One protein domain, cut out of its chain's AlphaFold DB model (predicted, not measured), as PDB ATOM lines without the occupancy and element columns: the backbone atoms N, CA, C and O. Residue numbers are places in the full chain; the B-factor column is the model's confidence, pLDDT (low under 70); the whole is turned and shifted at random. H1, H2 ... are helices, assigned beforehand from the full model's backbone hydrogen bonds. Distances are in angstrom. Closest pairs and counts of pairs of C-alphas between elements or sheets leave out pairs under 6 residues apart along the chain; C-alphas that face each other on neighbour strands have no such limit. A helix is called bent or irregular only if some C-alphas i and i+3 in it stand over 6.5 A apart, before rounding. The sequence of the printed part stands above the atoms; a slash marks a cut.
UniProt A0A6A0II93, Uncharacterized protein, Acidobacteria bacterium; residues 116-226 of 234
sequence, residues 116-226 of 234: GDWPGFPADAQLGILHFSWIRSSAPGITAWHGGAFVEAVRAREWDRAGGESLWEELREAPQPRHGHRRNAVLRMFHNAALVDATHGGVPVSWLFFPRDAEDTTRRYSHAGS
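AT A GLANCE: This is residues 116 to 226 of the 234 residues of an uncharacterized protein of Acidobacteria bacterium (UniProt A0A6A0II93). The long helix H6 runs slantwise through a flat domain, with H1 and H4 packed on its residues 186 to 194; H3 folds back on H4, and short H2 makes the corner between H1 and H3. H5 lies near one end of H6, and H7 lies off near the other. The printed part has 111 residues with seven named helices, H1 to H7 in chain order, and no named strand: all helix. It is compact, with a radius of gyration of the C-alphas of 14.6 A and spans of 46 by 35 by 18 A.

IN THESE COORDINATES: Find C-alpha 177 at (-18.243, 41.650, -46.793); from there H6, residues 177 to 198, runs 32.4 A and is only just irregular, C-alphas 178 and 181 being 7.0 A apart. H1 is residues 123 to 136, 20.1 A; H2 139 to 143; H3 145 to 155, 14.3 A, irregular, with C-alphas 147 and 150 8.3 A apart. H4 is 159 to 166, H5 168 to 172, and H7, 215 to 224, runs 14.4 A to C-alpha 224 at (9.332, 24.301, -23.486).

HOW THE PARTS SIT: H6 touches H4 at a shallow tilt of 30 degrees, opposite ways; look at their closest C-alphas, Trp 159 and Phe 190, 5.1 A apart. With residues 186 to 193 alone H6 touches H1, closest C-alphas Asp 124 and Met 189, 4.8 A. H3 and H4 form a helical hairpin, closest C-alphas Ala 153 and Ala 162, 5.1 A. H2 touches H1 and H3 only at the corner, H1 only just, with 3 C-alpha pairs within 8 A. H5 and H7 are each close to H6 but not clearly touching. Each O i to N i+4 pair is within hydrogen-bond range in H1, H2, H4 and H5; H3 has 4 of 7, H6 16 of 18, H7 5 of 6.

THE WHOLE: The farthest C-alphas, Pro 140 and Ser 226, are 48.2 A apart. The printed part has no cut; the H6 to H7 link is long. pLDDT is under 70 at residues 171, 173 to 178 and 214 to 226.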
ATOM      1  N   GLY A 116      -7.373   8.234 -49.604       90.50
ATOM      2  CA  GLY A 116      -7.065   6.976 -48.902       90.50
ATOM      3  C   GLY A 116      -6.320   7.119 -47.563       90.50
ATOM      4  O   GLY A 116      -6.450   6.244 -46.716       90.50
ATOM      5  N   ASP A 117      -5.596   8.224 -47.345       94.00
ATOM      6  CA  ASP A 117      -4.923   8.557 -46.074       94.00
ATOM      7  C   ASP A 117      -5.707   9.589 -45.236       94.00
ATOM      8  O   ASP A 117      -5.146  10.330 -44.432       94.00
ATOM      9  N   TRP A 118      -7.031   9.664 -45.406       95.44
ATOM     10  CA  TRP A 118      -7.876  10.612 -44.673       95.44
ATOM     11  C   TRP A 118      -7.614  10.642 -43.153       95.44
ATOM     12  O   TRP A 118      -7.476  11.740 -42.605       95.44
ATOM     13  N   PRO A 119      -7.486   9.500 -42.438       95.12
ATOM     14  CA  PRO A 119      -7.187   9.514 -41.004       95.12
ATOM     15  C   PRO A 119      -5.827  10.135 -40.643       95.12
ATOM     16  O   PRO A 119      -5.690  10.645 -39.532       95.12
ATOM     17  N   GLY A 120      -4.848  10.101 -41.555       95.31
ATOM     18  CA  GLY A 120      -3.501  10.655 -41.384       95.31
ATOM     19  C   GLY A 120      -3.381  12.148 -41.705       95.31
ATOM     20  O   GLY A 120      -2.311  12.739 -41.530       95.31
ATOM     21  N   PHE A 121      -4.456  12.786 -42.171       97.25
ATOM     22  CA  PHE A 121      -4.465  14.226 -42.422       97.25
ATOM     23  C   PHE A 121      -4.510  15.024 -41.106       97.25
ATOM     24  O   PHE A 121      -5.142  14.569 -40.139       97.25
ATOM     25  N   PRO A 122      -3.898  16.226 -41.057       97.31
ATOM     26  CA  PRO A 122      -4.058  17.145 -39.935       97.31
ATOM     27  C   PRO A 122      -5.535  17.446 -39.653       97.31
ATOM     28  O   PRO A 122      -6.337  17.562 -40.583       97.31
ATOM     29  N   ALA A 123      -5.909  17.610 -38.383       97.38
ATOM     30  CA  ALA A 123      -7.293  17.878 -37.994       97.38
ATOM     31  C   ALA A 123      -7.851  19.157 -38.638       97.38
ATOM     32  O   ALA A 123      -8.990  19.152 -39.104       97.38
ATOM     33  N   ASP A 124      -7.047  20.219 -38.756       98.00
ATOM     34  CA  ASP A 124      -7.456  21.428 -39.474       98.00
ATOM     35  C   ASP A 124      -7.657  21.182 -40.988       98.00
ATOM     36  O   ASP A 124      -8.605  21.718 -41.564       98.00
ATOM     37  N   ALA A 125      -6.867  20.312 -41.638       98.00
ATOM     38  CA  ALA A 125      -7.112  19.927 -43.035       98.00
ATOM     39  C   ALA A 125      -8.407  19.119 -43.169       98.00
ATOM     40  O   ALA A 125      -9.213  19.399 -44.056       98.00
ATOM     41  N   GLN A 126      -8.650  18.154 -42.273       97.94
ATOM     42  CA  GLN A 126      -9.913  17.410 -42.250       97.94
ATOM     43  C   GLN A 126     -11.108  18.360 -42.091       97.94
ATOM     44  O   GLN A 126     -12.103  18.211 -42.799       97.94
ATOM     45  N   LEU A 127     -10.993  19.364 -41.215       97.75
ATOM     46  CA  LEU A 127     -12.016  20.388 -41.012       97.75
ATOM     47  C   LEU A 127     -12.255  21.220 -42.283       97.75
ATOM     48  O   LEU A 127     -13.404  21.362 -42.706       97.75
ATOM     49  N   GLY A 128     -11.191  21.722 -42.919       96.81
ATOM     50  CA  GLY A 128     -11.282  22.518 -44.147       96.81
ATOM     51  C   GLY A 128     -11.870  21.739 -45.326       96.81
ATOM     52  O   GLY A 128     -12.745  22.241 -46.033       96.81
ATOM     53  N   ILE A 129     -11.462  20.479 -45.502       96.81
ATOM     54  CA  ILE A 129     -11.979  19.602 -46.561       96.81
ATOM     55  C   ILE A 129     -13.448  19.234 -46.300       96.81
ATOM     56  O   ILE A 129     -14.256  19.260 -47.230       96.81
ATOM     57  N   LEU A 130     -13.835  18.942 -45.052       95.50
ATOM     58  CA  LEU A 130     -15.237  18.691 -44.704       95.50
ATOM     59  C   LEU A 130     -16.108  19.926 -44.921       95.50
ATOM     60  O   LEU A 130     -17.186  19.804 -45.498       95.50
ATOM     61  N   HIS A 131     -15.636  21.110 -44.531       94.62
ATOM     62  CA  HIS A 131     -16.321  22.364 -44.823       94.62
ATOM     63  C   HIS A 131     -16.526  22.551 -46.333       94.62
ATOM     64  O   HIS A 131     -17.629  22.860 -46.779       94.62
ATOM     65  N   PHE A 132     -15.492  22.309 -47.139       93.44
ATOM     66  CA  PHE A 132     -15.609  22.386 -48.593       93.44
ATOM     67  C   PHE A 132     -16.614  21.362 -49.156       93.44
ATOM     68  O   PHE A 132     -17.447  21.702 -49.997       93.44
ATOM     69  N   SER A 133     -16.604  20.129 -48.634       92.56
ATOM     70  CA  SER A 133     -17.569  19.086 -49.006       92.56
ATOM     71  C   SER A 133     -19.012  19.468 -48.679       92.56
ATOM     72  O   SER A 133     -19.924  19.109 -49.421       92.56
ATOM     73  N   TRP A 134     -19.211  20.233 -47.602       91.12
ATOM     74  CA  TRP A 134     -20.517  20.738 -47.195       91.12
ATOM     75  C   TRP A 134     -21.103  21.690 -48.239       91.12
ATOM     76  O   TRP A 134     -22.289  21.631 -48.530       91.12
ATOM     77  N   ILE A 135     -20.257  22.525 -48.849       86.81
ATOM     78  CA  ILE A 135     -20.668  23.527 -49.843       86.81
ATOM     79  C   ILE A 135     -20.948  22.892 -51.209       86.81
ATOM     80  O   ILE A 135     -21.822  23.347 -51.940       86.81
ATOM     81  N   ARG A 136     -20.182  21.863 -51.593       84.50
ATOM     82  CA  ARG A 136     -20.269  21.250 -52.933       84.50
ATOM     83  C   ARG A 136     -21.127  19.980 -52.980       84.50
ATOM     84  O   ARG A 136     -21.284  19.393 -54.052       84.50
ATOM     85  N   SER A 137     -21.686  19.576 -51.838       70.31
ATOM     86  CA  SER A 137     -22.733  18.561 -51.624       70.31
ATOM     87  C   SER A 137     -22.483  17.137 -52.144       70.31
ATOM     88  O   SER A 137     -23.278  16.248 -51.850       70.31
ATOM     89  N   SER A 138     -21.425  16.857 -52.917       72.19
ATOM     90  CA  SER A 138     -21.219  15.529 -53.512       72.19
ATOM     91  C   SER A 138     -19.771  15.250 -53.934       72.19
ATOM     92  O   SER A 138     -19.007  16.168 -54.236       72.19
ATOM     93  N   ALA A 139     -19.406  13.962 -54.019       76.94
ATOM     94  CA  ALA A 139     -18.107  13.533 -54.547       76.94
ATOM     95  C   ALA A 139     -17.847  14.070 -55.965       76.94
ATOM     96  O   ALA A 139     -16.793  14.671 -56.162       76.94
ATOM     97  N   PRO A 140     -18.791  13.946 -56.928       78.94
ATOM     98  CA  PRO A 140     -18.625  14.530 -58.257       78.94
ATOM     99  C   PRO A 140     -18.400  16.042 -58.210       78.94
ATOM    100  O   PRO A 140     -17.544  16.548 -58.931       78.94
ATOM    101  N   GLY A 141     -19.114  16.749 -57.323       82.94
ATOM    102  CA  GLY A 141     -18.938  18.185 -57.104       82.94
ATOM    103  C   GLY A 141     -17.530  18.546 -56.627       82.94
ATOM    104  O   GLY A 141     -16.965  19.524 -57.102       82.94
ATOM    105  N   ILE A 142     -16.936  17.729 -55.755       86.19
ATOM    106  CA  ILE A 142     -15.557  17.905 -55.270       86.19
ATOM    107  C   ILE A 142     -14.537  17.543 -56.356       86.19
ATOM    108  O   ILE A 142     -13.578  18.280 -56.565       86.19
ATOM    109  N   THR A 143     -14.717  16.422 -57.060       87.25
ATOM    110  CA  THR A 143     -13.730  15.931 -58.039       87.25
ATOM    111  C   THR A 143     -13.710  16.728 -59.334       87.25
ATOM    112  O   THR A 143     -12.655  16.858 -59.945       87.25
ATOM    113  N   ALA A 144     -14.857  17.257 -59.766       86.06
ATOM    114  CA  ALA A 144     -14.946  18.086 -60.966       86.06
ATOM    115  C   ALA A 144     -14.575  19.556 -60.698       86.06
ATOM    116  O   ALA A 144     -14.413  20.332 -61.643       86.06
ATOM    117  N   TRP A 145     -14.437  19.942 -59.424       83.56
ATOM    118  CA  TRP A 145     -14.146  21.308 -59.010       83.56
ATOM    119  C   TRP A 145     -12.851  21.827 -59.638       83.56
ATOM    120  O   TRP A 145     -11.780  21.269 -59.402       83.56
ATOM    121  N   HIS A 146     -12.963  22.870 -60.468       82.19
ATOM    122  CA  HIS A 146     -11.853  23.478 -61.216       82.19
ATOM    123  C   HIS A 146     -10.895  22.471 -61.865       82.19
ATOM    124  O   HIS A 146      -9.676  22.589 -61.767       82.19
ATOM    125  N   GLY A 147     -11.451  21.454 -62.527       85.19
ATOM    126  CA  GLY A 147     -10.642  20.448 -63.219       85.19
ATOM    127  C   GLY A 147      -9.868  19.520 -62.278       85.19
ATOM    128  O   GLY A 147      -8.931  18.868 -62.719       85.19
ATOM    129  N   GLY A 148     -10.250  19.451 -61.001       92.06
ATOM    130  CA  GLY A 148      -9.647  18.562 -60.011       92.06
ATOM    131  C   GLY A 148      -8.477  19.167 -59.235       92.06
ATOM    132  O   GLY A 148      -7.922  18.475 -58.384       92.06
ATOM    133  N   ALA A 149      -8.133  20.444 -59.447       93.25
ATOM    134  CA  ALA A 149      -6.978  21.093 -58.813       93.25
ATOM    135  C   ALA A 149      -7.000  21.018 -57.275       93.25
ATOM    136  O   ALA A 149      -5.969  20.783 -56.646       93.25
ATOM    137  N   PHE A 150      -8.183  21.140 -56.660       95.06
ATOM    138  CA  PHE A 150      -8.347  20.947 -55.215       95.06
ATOM    139  C   PHE A 150      -7.972  19.525 -54.777       95.06
ATOM    140  O   PHE A 150      -7.224  19.338 -53.820       95.06
ATOM    141  N   VAL A 151      -8.476  18.512 -55.486       95.25
ATOM    142  CA  VAL A 151      -8.212  17.101 -55.173       95.25
ATOM    143  C   VAL A 151      -6.732  16.775 -55.357       95.25
ATOM    144  O   VAL A 151      -6.165  16.059 -54.534       95.25
ATOM    145  N   GLU A 152      -6.101  17.308 -56.403       95.94
ATOM    146  CA  GLU A 152      -4.660  17.179 -56.624       95.94
ATOM    147  C   GLU A 152      -3.857  17.792 -55.474       95.94
ATOM    148  O   GLU A 152      -3.006  17.107 -54.907       95.94
ATOM    149  N   ALA A 153      -4.174  19.026 -55.070       97.00
ATOM    150  CA  ALA A 153      -3.502  19.704 -53.963       97.00
ATOM    151  C   ALA A 153      -3.650  18.931 -52.641       97.00
ATOM    152  O   ALA A 153      -2.668  18.725 -51.933       97.00
ATOM    153  N   VAL A 154      -4.851  18.427 -52.329       97.31
ATOM    154  CA  VAL A 154      -5.089  17.604 -51.130       97.31
ATOM    155  C   VAL A 154      -4.278  16.306 -51.173       97.31
ATOM    156  O   VAL A 154      -3.666  15.933 -50.175       97.31
ATOM    157  N   ARG A 155      -4.226  15.617 -52.321       96.06
ATOM    158  CA  ARG A 155      -3.433  14.382 -52.476       96.06
ATOM    159  C   ARG A 155      -1.934  14.630 -52.349       96.06
ATOM    160  O   ARG A 155      -1.234  13.788 -51.796       96.06
ATOM    161  N   ALA A 156      -1.465  15.773 -52.836       96.62
ATOM    162  CA  ALA A 156      -0.085  16.216 -52.692       96.62
ATOM    163  C   ALA A 156       0.221  16.806 -51.301       96.62
ATOM    164  O   ALA A 156       1.373  17.133 -51.029       96.62
ATOM    165  N   ARG A 157      -0.787  16.930 -50.419       96.69
ATOM    166  CA  ARG A 157      -0.696  17.597 -49.105       96.69
ATOM    167  C   ARG A 157      -0.208  19.051 -49.212       96.69
ATOM    168  O   ARG A 157       0.398  19.598 -48.298       96.69
ATOM    169  N   GLU A 158      -0.508  19.703 -50.333       97.62
ATOM    170  CA  GLU A 158      -0.237  21.120 -50.585       97.62
ATOM    171  C   GLU A 158      -1.347  21.967 -49.947       97.62
ATOM    172  O   GLU A 158      -2.211  22.514 -50.634       97.62
ATOM    173  N   TRP A 159      -1.379  22.032 -48.614       97.56
ATOM    174  CA  TRP A 159      -2.542  22.546 -47.885       97.56
ATOM    175  C   TRP A 159      -2.883  24.000 -48.209       97.56
ATOM    176  O   TRP A 159      -4.041  24.282 -48.506       97.56
ATOM    177  N   ASP A 160      -1.904  24.905 -48.256       96.69
ATOM    178  CA  ASP A 160      -2.153  26.308 -48.624       96.69
ATOM    179  C   ASP A 160      -2.784  26.429 -50.024       96.69
ATOM    180  O   ASP A 160      -3.733  27.193 -50.227       96.69
ATOM    181  N   ARG A 161      -2.316  25.616 -50.984       96.50
ATOM    182  CA  ARG A 161      -2.909  25.536 -52.324       96.50
ATOM    183  C   ARG A 161      -4.323  24.969 -52.259       96.50
ATOM    184  O   ARG A 161      -5.217  25.549 -52.866       96.50
ATOM    185  N   ALA A 162      -4.557  23.895 -51.505       97.25
ATOM    186  CA  ALA A 162      -5.892  23.328 -51.319       97.25
ATOM    187  C   ALA A 162      -6.877  24.368 -50.752       97.25
ATOM    188  O   ALA A 162      -8.008  24.468 -51.228       97.25
ATOM    189  N   GLY A 163      -6.434  25.209 -49.812       95.56
ATOM    190  CA  GLY A 163      -7.212  26.342 -49.317       95.56
ATOM    191  C   GLY A 163      -7.563  27.345 -50.414       95.56
ATOM    192  O   GLY A 163      -8.729  27.720 -50.540       95.56
ATOM    193  N   GLY A 164      -6.590  27.713 -51.250       93.88
ATOM    194  CA  GLY A 164      -6.808  28.564 -52.421       93.88
ATOM    195  C   GLY A 164      -7.826  27.985 -53.411       93.88
ATOM    196  O   GLY A 164      -8.793  28.655 -53.772       93.88
ATOM    197  N   GLU A 165      -7.652  26.724 -53.801       93.88
ATOM    198  CA  GLU A 165      -8.520  26.042 -54.771       93.88
ATOM    199  C   GLU A 165      -9.948  25.832 -54.241       93.88
ATOM    200  O   GLU A 165     -10.920  25.936 -54.991       93.88
ATOM    201  N   SER A 166     -10.110  25.594 -52.935       91.44
ATOM    202  CA  SER A 166     -11.429  25.413 -52.305       91.44
ATOM    203  C   SER A 166     -12.307  26.676 -52.312       91.44
ATOM    204  O   SER A 166     -13.522  26.582 -52.148       91.44
ATOM    205  N   LEU A 167     -11.699  27.849 -52.519       86.88
ATOM    206  CA  LEU A 167     -12.337  29.171 -52.495       86.88
ATOM    207  C   LEU A 167     -12.182  29.924 -53.824       86.88
ATOM    208  O   LEU A 167     -12.267  31.152 -53.860       86.88
ATOM    209  N   TRP A 168     -11.858  29.226 -54.912       78.69
ATOM    210  CA  TRP A 168     -11.424  29.854 -56.162       78.69
ATOM    211  C   TRP A 168     -12.377  30.945 -56.686       78.69
ATOM    212  O   TRP A 168     -11.916  32.004 -57.116       78.69
ATOM    213  N   GLU A 169     -13.694  30.732 -56.615       79.31
ATOM    214  CA  GLU A 169     -14.697  31.736 -57.004       79.31
ATOM    215  C   GLU A 169     -14.627  32.973 -56.089       79.31
ATOM    216  O   GLU A 169     -14.513  34.106 -56.561       79.31
ATOM    217  N   GLU A 170     -14.586  32.767 -54.773       74.56
ATOM    218  CA  GLU A 170     -14.537  33.823 -53.760       74.56
ATOM    219  C   GLU A 170     -13.221  34.612 -53.734       74.56
ATOM    220  O   GLU A 170     -13.175  35.734 -53.218       74.56
ATOM    221  N   LEU A 171     -12.133  34.028 -54.237       67.00
ATOM    222  CA  LEU A 171     -10.830  34.685 -54.332       67.00
ATOM    223  C   LEU A 171     -10.704  35.577 -55.572       67.00
ATOM    224  O   LEU A 171      -9.911  36.519 -55.545       67.00
ATOM    225  N   ARG A 172     -11.468  35.298 -56.636       72.06
ATOM    226  CA  ARG A 172     -11.436  36.061 -57.896       72.06
ATOM    227  C   ARG A 172     -12.429  37.213 -57.930       72.06
ATOM    228  O   ARG A 172     -12.194  38.193 -58.635       72.06
ATOM    229  N   GLU A 173     -13.528  37.104 -57.196       68.50
ATOM    230  CA  GLU A 173     -14.483  38.197 -57.054       68.50
ATOM    231  C   GLU A 173     -13.989  39.255 -56.059       68.50
ATOM    232  O   GLU A 173     -13.227  38.974 -55.129       68.50
ATOM    233  N   ALA A 174     -14.440  40.503 -56.239       63.84
ATOM    234  CA  ALA A 174     -14.206  41.547 -55.248       63.84
ATOM    235  C   ALA A 174     -14.727  41.068 -53.878       63.84
ATOM    236  O   ALA A 174     -15.834  40.520 -53.822       63.84
ATOM    237  N   PRO A 175     -13.971  41.255 -52.776       63.06
ATOM    238  CA  PRO A 175     -14.355  40.717 -51.480       63.06
ATOM    239  C   PRO A 175     -15.736  41.238 -51.083       63.06
ATOM    240  O   PRO A 175     -15.903  42.410 -50.747       63.06
ATOM    241  N   GLN A 176     -16.741  40.365 -51.108       61.62
ATOM    242  CA  GLN A 176     -18.035  40.703 -50.540       61.62
ATOM    243  C   GLN A 176     -17.915  40.623 -49.015       61.62
ATOM    244  O   GLN A 176     -17.435  39.602 -48.511       61.62
ATOM    245  N   PRO A 177     -18.376  41.636 -48.252       60.66
ATOM    246  CA  PRO A 177     -18.243  41.650 -46.793       60.66
ATOM    247  C   PRO A 177     -18.758  40.368 -46.122       60.66
ATOM    248  O   PRO A 177     -18.143  39.864 -45.186       60.66
ATOM    249  N   ARG A 178     -19.833  39.779 -46.669       59.22
ATOM    250  CA  ARG A 178     -20.436  38.525 -46.190       59.22
ATOM    251  C   ARG A 178     -19.587  37.266 -46.414       59.22
ATOM    252  O   ARG A 178     -19.787  36.281 -45.720       59.22
ATOM    253  N   HIS A 179     -18.633  37.272 -47.348       70.56
ATOM    254  CA  HIS A 179     -17.784  36.107 -47.645       70.56
ATOM    255  C   HIS A 179     -16.423  36.159 -46.933       70.56
ATOM    256  O   HIS A 179     -15.708  35.156 -46.907       70.56
ATOM    257  N   GLY A 180     -16.069  37.300 -46.327       77.94
ATOM    258  CA  GLY A 180     -14.772  37.499 -45.674       77.94
ATOM    259  C   GLY A 180     -14.523  36.542 -44.508       77.94
ATOM    260  O   GLY A 180     -13.428  35.996 -44.393       77.94
ATOM    261  N   HIS A 181     -15.543  36.277 -43.682       81.75
ATOM    262  CA  HIS A 181     -15.406  35.371 -42.538       81.75
ATOM    263  C   HIS A 181     -15.080  33.940 -42.982       81.75
ATOM    264  O   HIS A 181     -14.065  33.382 -42.569       81.75
ATOM    265  N   ARG A 182     -15.888  33.392 -43.898       86.06
ATOM    266  CA  ARG A 182     -15.699  32.046 -44.451       86.06
ATOM    267  C   ARG A 182     -14.352  31.896 -45.152       86.06
ATOM    268  O   ARG A 182     -13.641  30.927 -44.900       86.06
ATOM    269  N   ARG A 183     -13.983  32.870 -45.993       87.69
ATOM    270  CA  ARG A 183     -12.689  32.894 -46.690       87.69
ATOM    271  C   ARG A 183     -11.530  32.809 -45.697       87.69
ATOM    272  O   ARG A 183     -10.673  31.944 -45.831       87.69
ATOM    273  N   ASN A 184     -11.518  33.681 -44.690       88.62
ATOM    274  CA  ASN A 184     -10.436  33.728 -43.707       88.62
ATOM    275  C   ASN A 184     -10.367  32.453 -42.860       88.62
ATOM    276  O   ASN A 184      -9.275  31.986 -42.548       88.62
ATOM    277  N   ALA A 185     -11.519  31.886 -42.501       91.69
ATOM    278  CA  ALA A 185     -11.590  30.655 -41.733       91.69
ATOM    279  C   ALA A 185     -11.017  29.460 -42.508       91.69
ATOM    280  O   ALA A 185     -10.163  28.755 -41.982       91.69
ATOM    281  N   VAL A 186     -11.423  29.268 -43.766       93.12
ATOM    282  CA  VAL A 186     -10.939  28.153 -44.598       93.12
ATOM    283  C   VAL A 186      -9.443  28.275 -44.878       93.12
ATOM    284  O   VAL A 186      -8.713  27.308 -44.682       93.12
ATOM    285  N   LEU A 187      -8.960  29.465 -45.254       93.44
ATOM    286  CA  LEU A 187      -7.522  29.681 -45.450       93.44
ATOM    287  C   LEU A 187      -6.729  29.377 -44.172       93.44
ATOM    288  O   LEU A 187      -5.675  28.759 -44.244       93.44
ATOM    289  N   ARG A 188      -7.259  29.739 -42.998       94.00
ATOM    290  CA  ARG A 188      -6.634  29.440 -41.704       94.00
ATOM    291  C   ARG A 188      -6.584  27.949 -41.392       94.00
ATOM    292  O   ARG A 188      -5.557  27.478 -40.921       94.00
ATOM    293  N   MET A 189      -7.658  27.206 -41.661       96.81
ATOM    294  CA  MET A 189      -7.684  25.748 -41.482       96.81
ATOM    295  C   MET A 189      -6.567  25.083 -42.301       96.81
ATOM    296  O   MET A 189      -5.768  24.305 -41.785       96.81
ATOM    297  N   PHE A 190      -6.448  25.449 -43.575       97.75
ATOM    298  CA  PHE A 190      -5.413  24.894 -44.439       97.75
ATOM    299  C   PHE A 190      -3.998  25.369 -44.077       97.75
ATOM    300  O   PHE A 190      -3.066  24.567 -44.098       97.75
ATOM    301  N   HIS A 191      -3.842  26.620 -43.647       95.81
ATOM    302  CA  HIS A 191      -2.564  27.130 -43.161       95.81
ATOM    303  C   HIS A 191      -2.086  26.403 -41.890       95.81
ATOM    304  O   HIS A 191      -0.940  25.963 -41.809       95.81
ATOM    305  N   ASN A 192      -2.976  26.193 -40.914       95.06
ATOM    306  CA  ASN A 192      -2.668  25.413 -39.712       95.06
ATOM    307  C   ASN A 192      -2.234  23.983 -40.071       95.06
ATOM    308  O   ASN A 192      -1.284  23.461 -39.488       95.06
ATOM    309  N   ALA A 193      -2.883  23.363 -41.061       96.44
ATOM    310  CA  ALA A 193      -2.496  22.043 -41.544       96.44
ATOM    311  C   ALA A 193      -1.091  22.020 -42.170       96.44
ATOM    312  O   ALA A 193      -0.327  21.098 -41.886       96.44
ATOM    313  N   ALA A 194      -0.726  23.042 -42.956       95.75
ATOM    314  CA  ALA A 194       0.629  23.212 -43.490       95.75
ATOM    315  C   ALA A 194       1.684  23.266 -42.384       95.75
ATOM    316  O   ALA A 194       2.695  22.565 -42.460       95.75
ATOM    317  N   LEU A 195       1.421  24.033 -41.324       92.94
ATOM    318  CA  LEU A 195       2.326  24.128 -40.179       92.94
ATOM    319  C   LEU A 195       2.482  22.786 -39.452       92.94
ATOM    320  O   LEU A 195       3.599  22.413 -39.103       92.94
ATOM    321  N   VAL A 196       1.391  22.042 -39.250       93.12
ATOM    322  CA  VAL A 196       1.434  20.719 -38.605       93.12
ATOM    323  C   VAL A 196       2.259  19.731 -39.425       93.12
ATOM    324  O   VAL A 196       3.168  19.105 -38.877       93.12
ATOM    325  N   ASP A 197       2.005  19.625 -40.728       92.31
ATOM    326  CA  ASP A 197       2.730  18.696 -41.602       92.31
ATOM    327  C   ASP A 197       4.225  19.035 -41.713       92.31
ATOM    328  O   ASP A 197       5.066  18.133 -41.700       92.31
ATOM    329  N   ALA A 198       4.575  20.324 -41.738       90.62
ATOM    330  CA  ALA A 198       5.965  20.778 -41.785       90.62
ATOM    331  C   ALA A 198       6.762  20.458 -40.506       90.62
ATOM    332  O   ALA A 198       7.991  20.424 -40.538       90.62
ATOM    333  N   THR A 199       6.098  20.202 -39.369       85.69
ATOM    334  CA  THR A 199       6.793  19.897 -38.103       85.69
ATOM    335  C   THR A 199       7.374  18.482 -38.032       85.69
ATOM    336  O   THR A 199       8.037  18.162 -37.045       85.69
ATOM    337  N   HIS A 200       7.127  17.620 -39.029       76.75
ATOM    338  CA  HIS A 200       7.627  16.237 -39.095       76.75
ATOM    339  C   HIS A 200       7.429  15.425 -37.793       76.75
ATOM    340  O   HIS A 200       8.285  14.633 -37.402       76.75
ATOM    341  N   GLY A 201       6.294  15.620 -37.111       76.62
ATOM    342  CA  GLY A 201       5.954  14.928 -35.860       76.62
ATOM    343  C   GLY A 201       6.215  15.730 -34.580       76.62
ATOM    344  O   GLY A 201       5.942  15.227 -33.493       76.62
ATOM    345  N   GLY A 202       6.683  16.979 -34.685       82.44
ATOM    346  CA  GLY A 202       6.795  17.895 -33.543       82.44
ATOM    347  C   GLY A 202       5.447  18.320 -32.947       82.44
ATOM    348  O   GLY A 202       5.390  18.773 -31.805       82.44
ATOM    349  N   VAL A 203       4.356  18.151 -33.699       86.94
ATOM    350  CA  VAL A 203       2.981  18.427 -33.274       86.94
ATOM    351  C   VAL A 203       2.079  17.246 -33.657       86.94
ATOM    352  O   VAL A 203       2.171  16.760 -34.787       86.94
ATOM    353  N   PRO A 204       1.182  16.773 -32.771       90.75
ATOM    354  CA  PRO A 204       0.242  15.713 -33.126       90.75
ATOM    355  C   PRO A 204      -0.729  16.146 -34.233       90.75
ATOM    356  O   PRO A 204      -1.411  17.160 -34.101       90.75
ATOM    357  N   VAL A 205      -0.881  15.327 -35.280       93.19
ATOM    358  CA  VAL A 205      -1.816  15.591 -36.398       93.19
ATOM    359  C   VAL A 205      -3.287  15.671 -35.973       93.19
ATOM    360  O   VAL A 205      -4.111  16.217 -36.698       93.19
ATOM    361  N   SER A 206      -3.630  15.142 -34.797       93.50
ATOM    362  CA  SER A 206      -4.979  15.190 -34.225       93.50
ATOM    363  C   SER A 206      -5.311  16.507 -33.523       93.50
ATOM    364  O   SER A 206      -6.460  16.721 -33.124       93.50
ATOM    365  N   TRP A 207      -4.325  17.384 -33.333       92.62
ATOM    366  CA  TRP A 207      -4.560  18.689 -32.733       92.62
ATOM    367  C   TRP A 207      -5.235  19.609 -33.732       92.62
ATOM    368  O   TRP A 207      -4.832  19.702 -34.887       92.62
ATOM    369  N   LEU A 208      -6.276  20.277 -33.247       91.62
ATOM    370  CA  LEU A 208      -7.070  21.220 -34.008       91.62
ATOM    371  C   LEU A 208      -6.792  22.612 -33.448       91.62
ATOM    372  O   LEU A 208      -7.040  22.869 -32.268       91.62
ATOM    373  N   PHE A 209      -6.230  23.479 -34.282       91.50
ATOM    374  CA  PHE A 209      -5.820  24.825 -33.888       91.50
ATOM    375  C   PHE A 209      -6.917  25.852 -34.148       91.50
ATOM    376  O   PHE A 209      -7.068  26.797 -33.370       91.50
ATOM    377  N   PHE A 210      -7.725  25.651 -35.192       90.56
ATOM    378  CA  PHE A 210      -8.878  26.489 -35.496       90.56
ATOM    379  C   PHE A 210      -9.822  26.639 -34.276       90.56
ATOM    380  O   PHE A 210     -10.091  25.665 -33.577       90.56
ATOM    381  N   PRO A 211     -10.353  27.844 -33.984       84.06
ATOM    382  CA  PRO A 211     -10.283  29.078 -34.775       84.06
ATOM    383  C   PRO A 211      -9.014  29.920 -34.561       84.06
ATOM    384  O   PRO A 211      -8.936  31.036 -35.069       84.06
ATOM    385  N   ARG A 212      -8.030  29.420 -33.806       81.38
ATOM    386  CA  ARG A 212      -6.764  30.111 -33.521       81.38
ATOM    387  C   ARG A 212      -5.686  29.748 -34.545       81.38
ATOM    388  O   ARG A 212      -5.858  28.840 -35.359       81.38
ATOM    389  N   ASP A 213      -4.585  30.493 -34.512       73.19
ATOM    390  CA  ASP A 213      -3.381  30.169 -35.281       73.19
ATOM    391  C   ASP A 213      -2.564  29.079 -34.584       73.19
ATOM    392  O   ASP A 213      -2.385  29.093 -33.361       73.19
ATOM    393  N   ALA A 214      -2.015  28.155 -35.373       61.69
ATOM    394  CA  ALA A 214      -1.077  27.161 -34.869       61.69
ATOM    395  C   ALA A 214       0.240  27.797 -34.382       61.69
ATOM    396  O   ALA A 214       0.844  27.281 -33.440       61.69
ATOM    397  N   GLU A 215       0.645  28.947 -34.942       66.88
ATOM    398  CA  GLU A 215       1.857  29.686 -34.544       66.88
ATOM    399  C   GLU A 215       1.892  30.066 -33.056       66.88
ATOM    400  O   GLU A 215       2.931  29.944 -32.400       66.88
ATOM    401  N   ASP A 216       0.752  30.484 -32.496       62.41
ATOM    402  CA  ASP A 216       0.636  30.855 -31.079       62.41
ATOM    403  C   ASP A 216       0.913  29.669 -30.148       62.41
ATOM    404  O   ASP A 216       1.319  29.837 -28.994       62.41
ATOM    405  N   THR A 217       0.692  28.456 -30.652       56.38
ATOM    406  CA  THR A 217       0.845  27.221 -29.892       56.38
ATOM    407  C   THR A 217       2.227  26.614 -30.116       56.38
ATOM    408  O   THR A 217       2.887  26.252 -29.143       56.38
ATOM    409  N   THR A 218       2.734  26.579 -31.352       58.81
ATOM    410  CA  THR A 218       4.082  26.063 -31.655       58.81
ATOM    411  C   THR A 218       5.189  26.883 -30.999       58.81
ATOM    412  O   THR A 218       6.137  26.285 -30.494       58.81
ATOM    413  N   ARG A 219       5.051  28.216 -30.878       59.38
ATOM    414  CA  ARG A 219       5.997  29.056 -30.106       59.38
ATOM    415  C   ARG A 219       6.073  28.677 -28.625       59.38
ATOM    416  O   ARG A 219       7.133  28.778 -28.016       59.38
ATOM    417  N   ARG A 220       4.966  28.223 -28.030       54.88
ATOM    418  CA  ARG A 220       4.948  27.788 -26.622       54.88
ATOM    419  C   ARG A 220       5.659  26.448 -26.432       54.88
ATOM    420  O   ARG A 220       6.323  26.260 -25.418       54.88
ATOM    421  N   TYR A 221       5.570  25.547 -27.411       53.66
ATOM    422  CA  TYR A 221       6.234  24.240 -27.353       53.66
ATOM    423  C   TYR A 221       7.714  24.289 -27.746       53.66
ATOM    424  O   TYR A 221       8.517  23.581 -27.141       53.66
ATOM    425  N   SER A 222       8.112  25.158 -28.680       55.53
ATOM    426  CA  SER A 222       9.528  25.339 -29.025       55.53
ATOM    427  C   SER A 222      10.346  25.969 -27.891       55.53
ATOM    428  O   SER A 222      11.544  25.720 -27.810       55.53
ATOM    429  N   HIS A 223       9.717  26.722 -26.981       51.66
ATOM    430  CA  HIS A 223      10.367  27.226 -25.761       51.66
ATOM    431  C   HIS A 223      10.362  26.223 -24.601       51.66
ATOM    432  O   HIS A 223      11.322  26.175 -23.838       51.66
ATOM    433  N   ALA A 224       9.345  25.367 -24.491       50.03
ATOM    434  CA  ALA A 224       9.332  24.301 -23.486       50.03
ATOM    435  C   ALA A 224      10.342  23.173 -23.795       50.03
ATOM    436  O   ALA A 224      10.854  22.532 -22.881       50.03
ATOM    437  N   GLY A 225      10.661  22.943 -25.075       45.72
ATOM    438  CA  GLY A 225      11.617  21.919 -25.513       45.72
ATOM    439  C   GLY A 225      13.100  22.284 -25.349       45.72
ATOM    440  O   GLY A 225      13.948  21.401 -25.453       45.72
ATOM    441  N   SER A 226      13.436  23.553 -25.079       45.66
ATOM    442  CA  SER A 226      14.821  23.987 -24.829       45.66
ATOM    443  C   SER A 226      15.222  23.978 -23.349       45.66
ATOM    444  O   SER A 226      16.406  24.093 -23.045       45.66
TER     445      SER A 226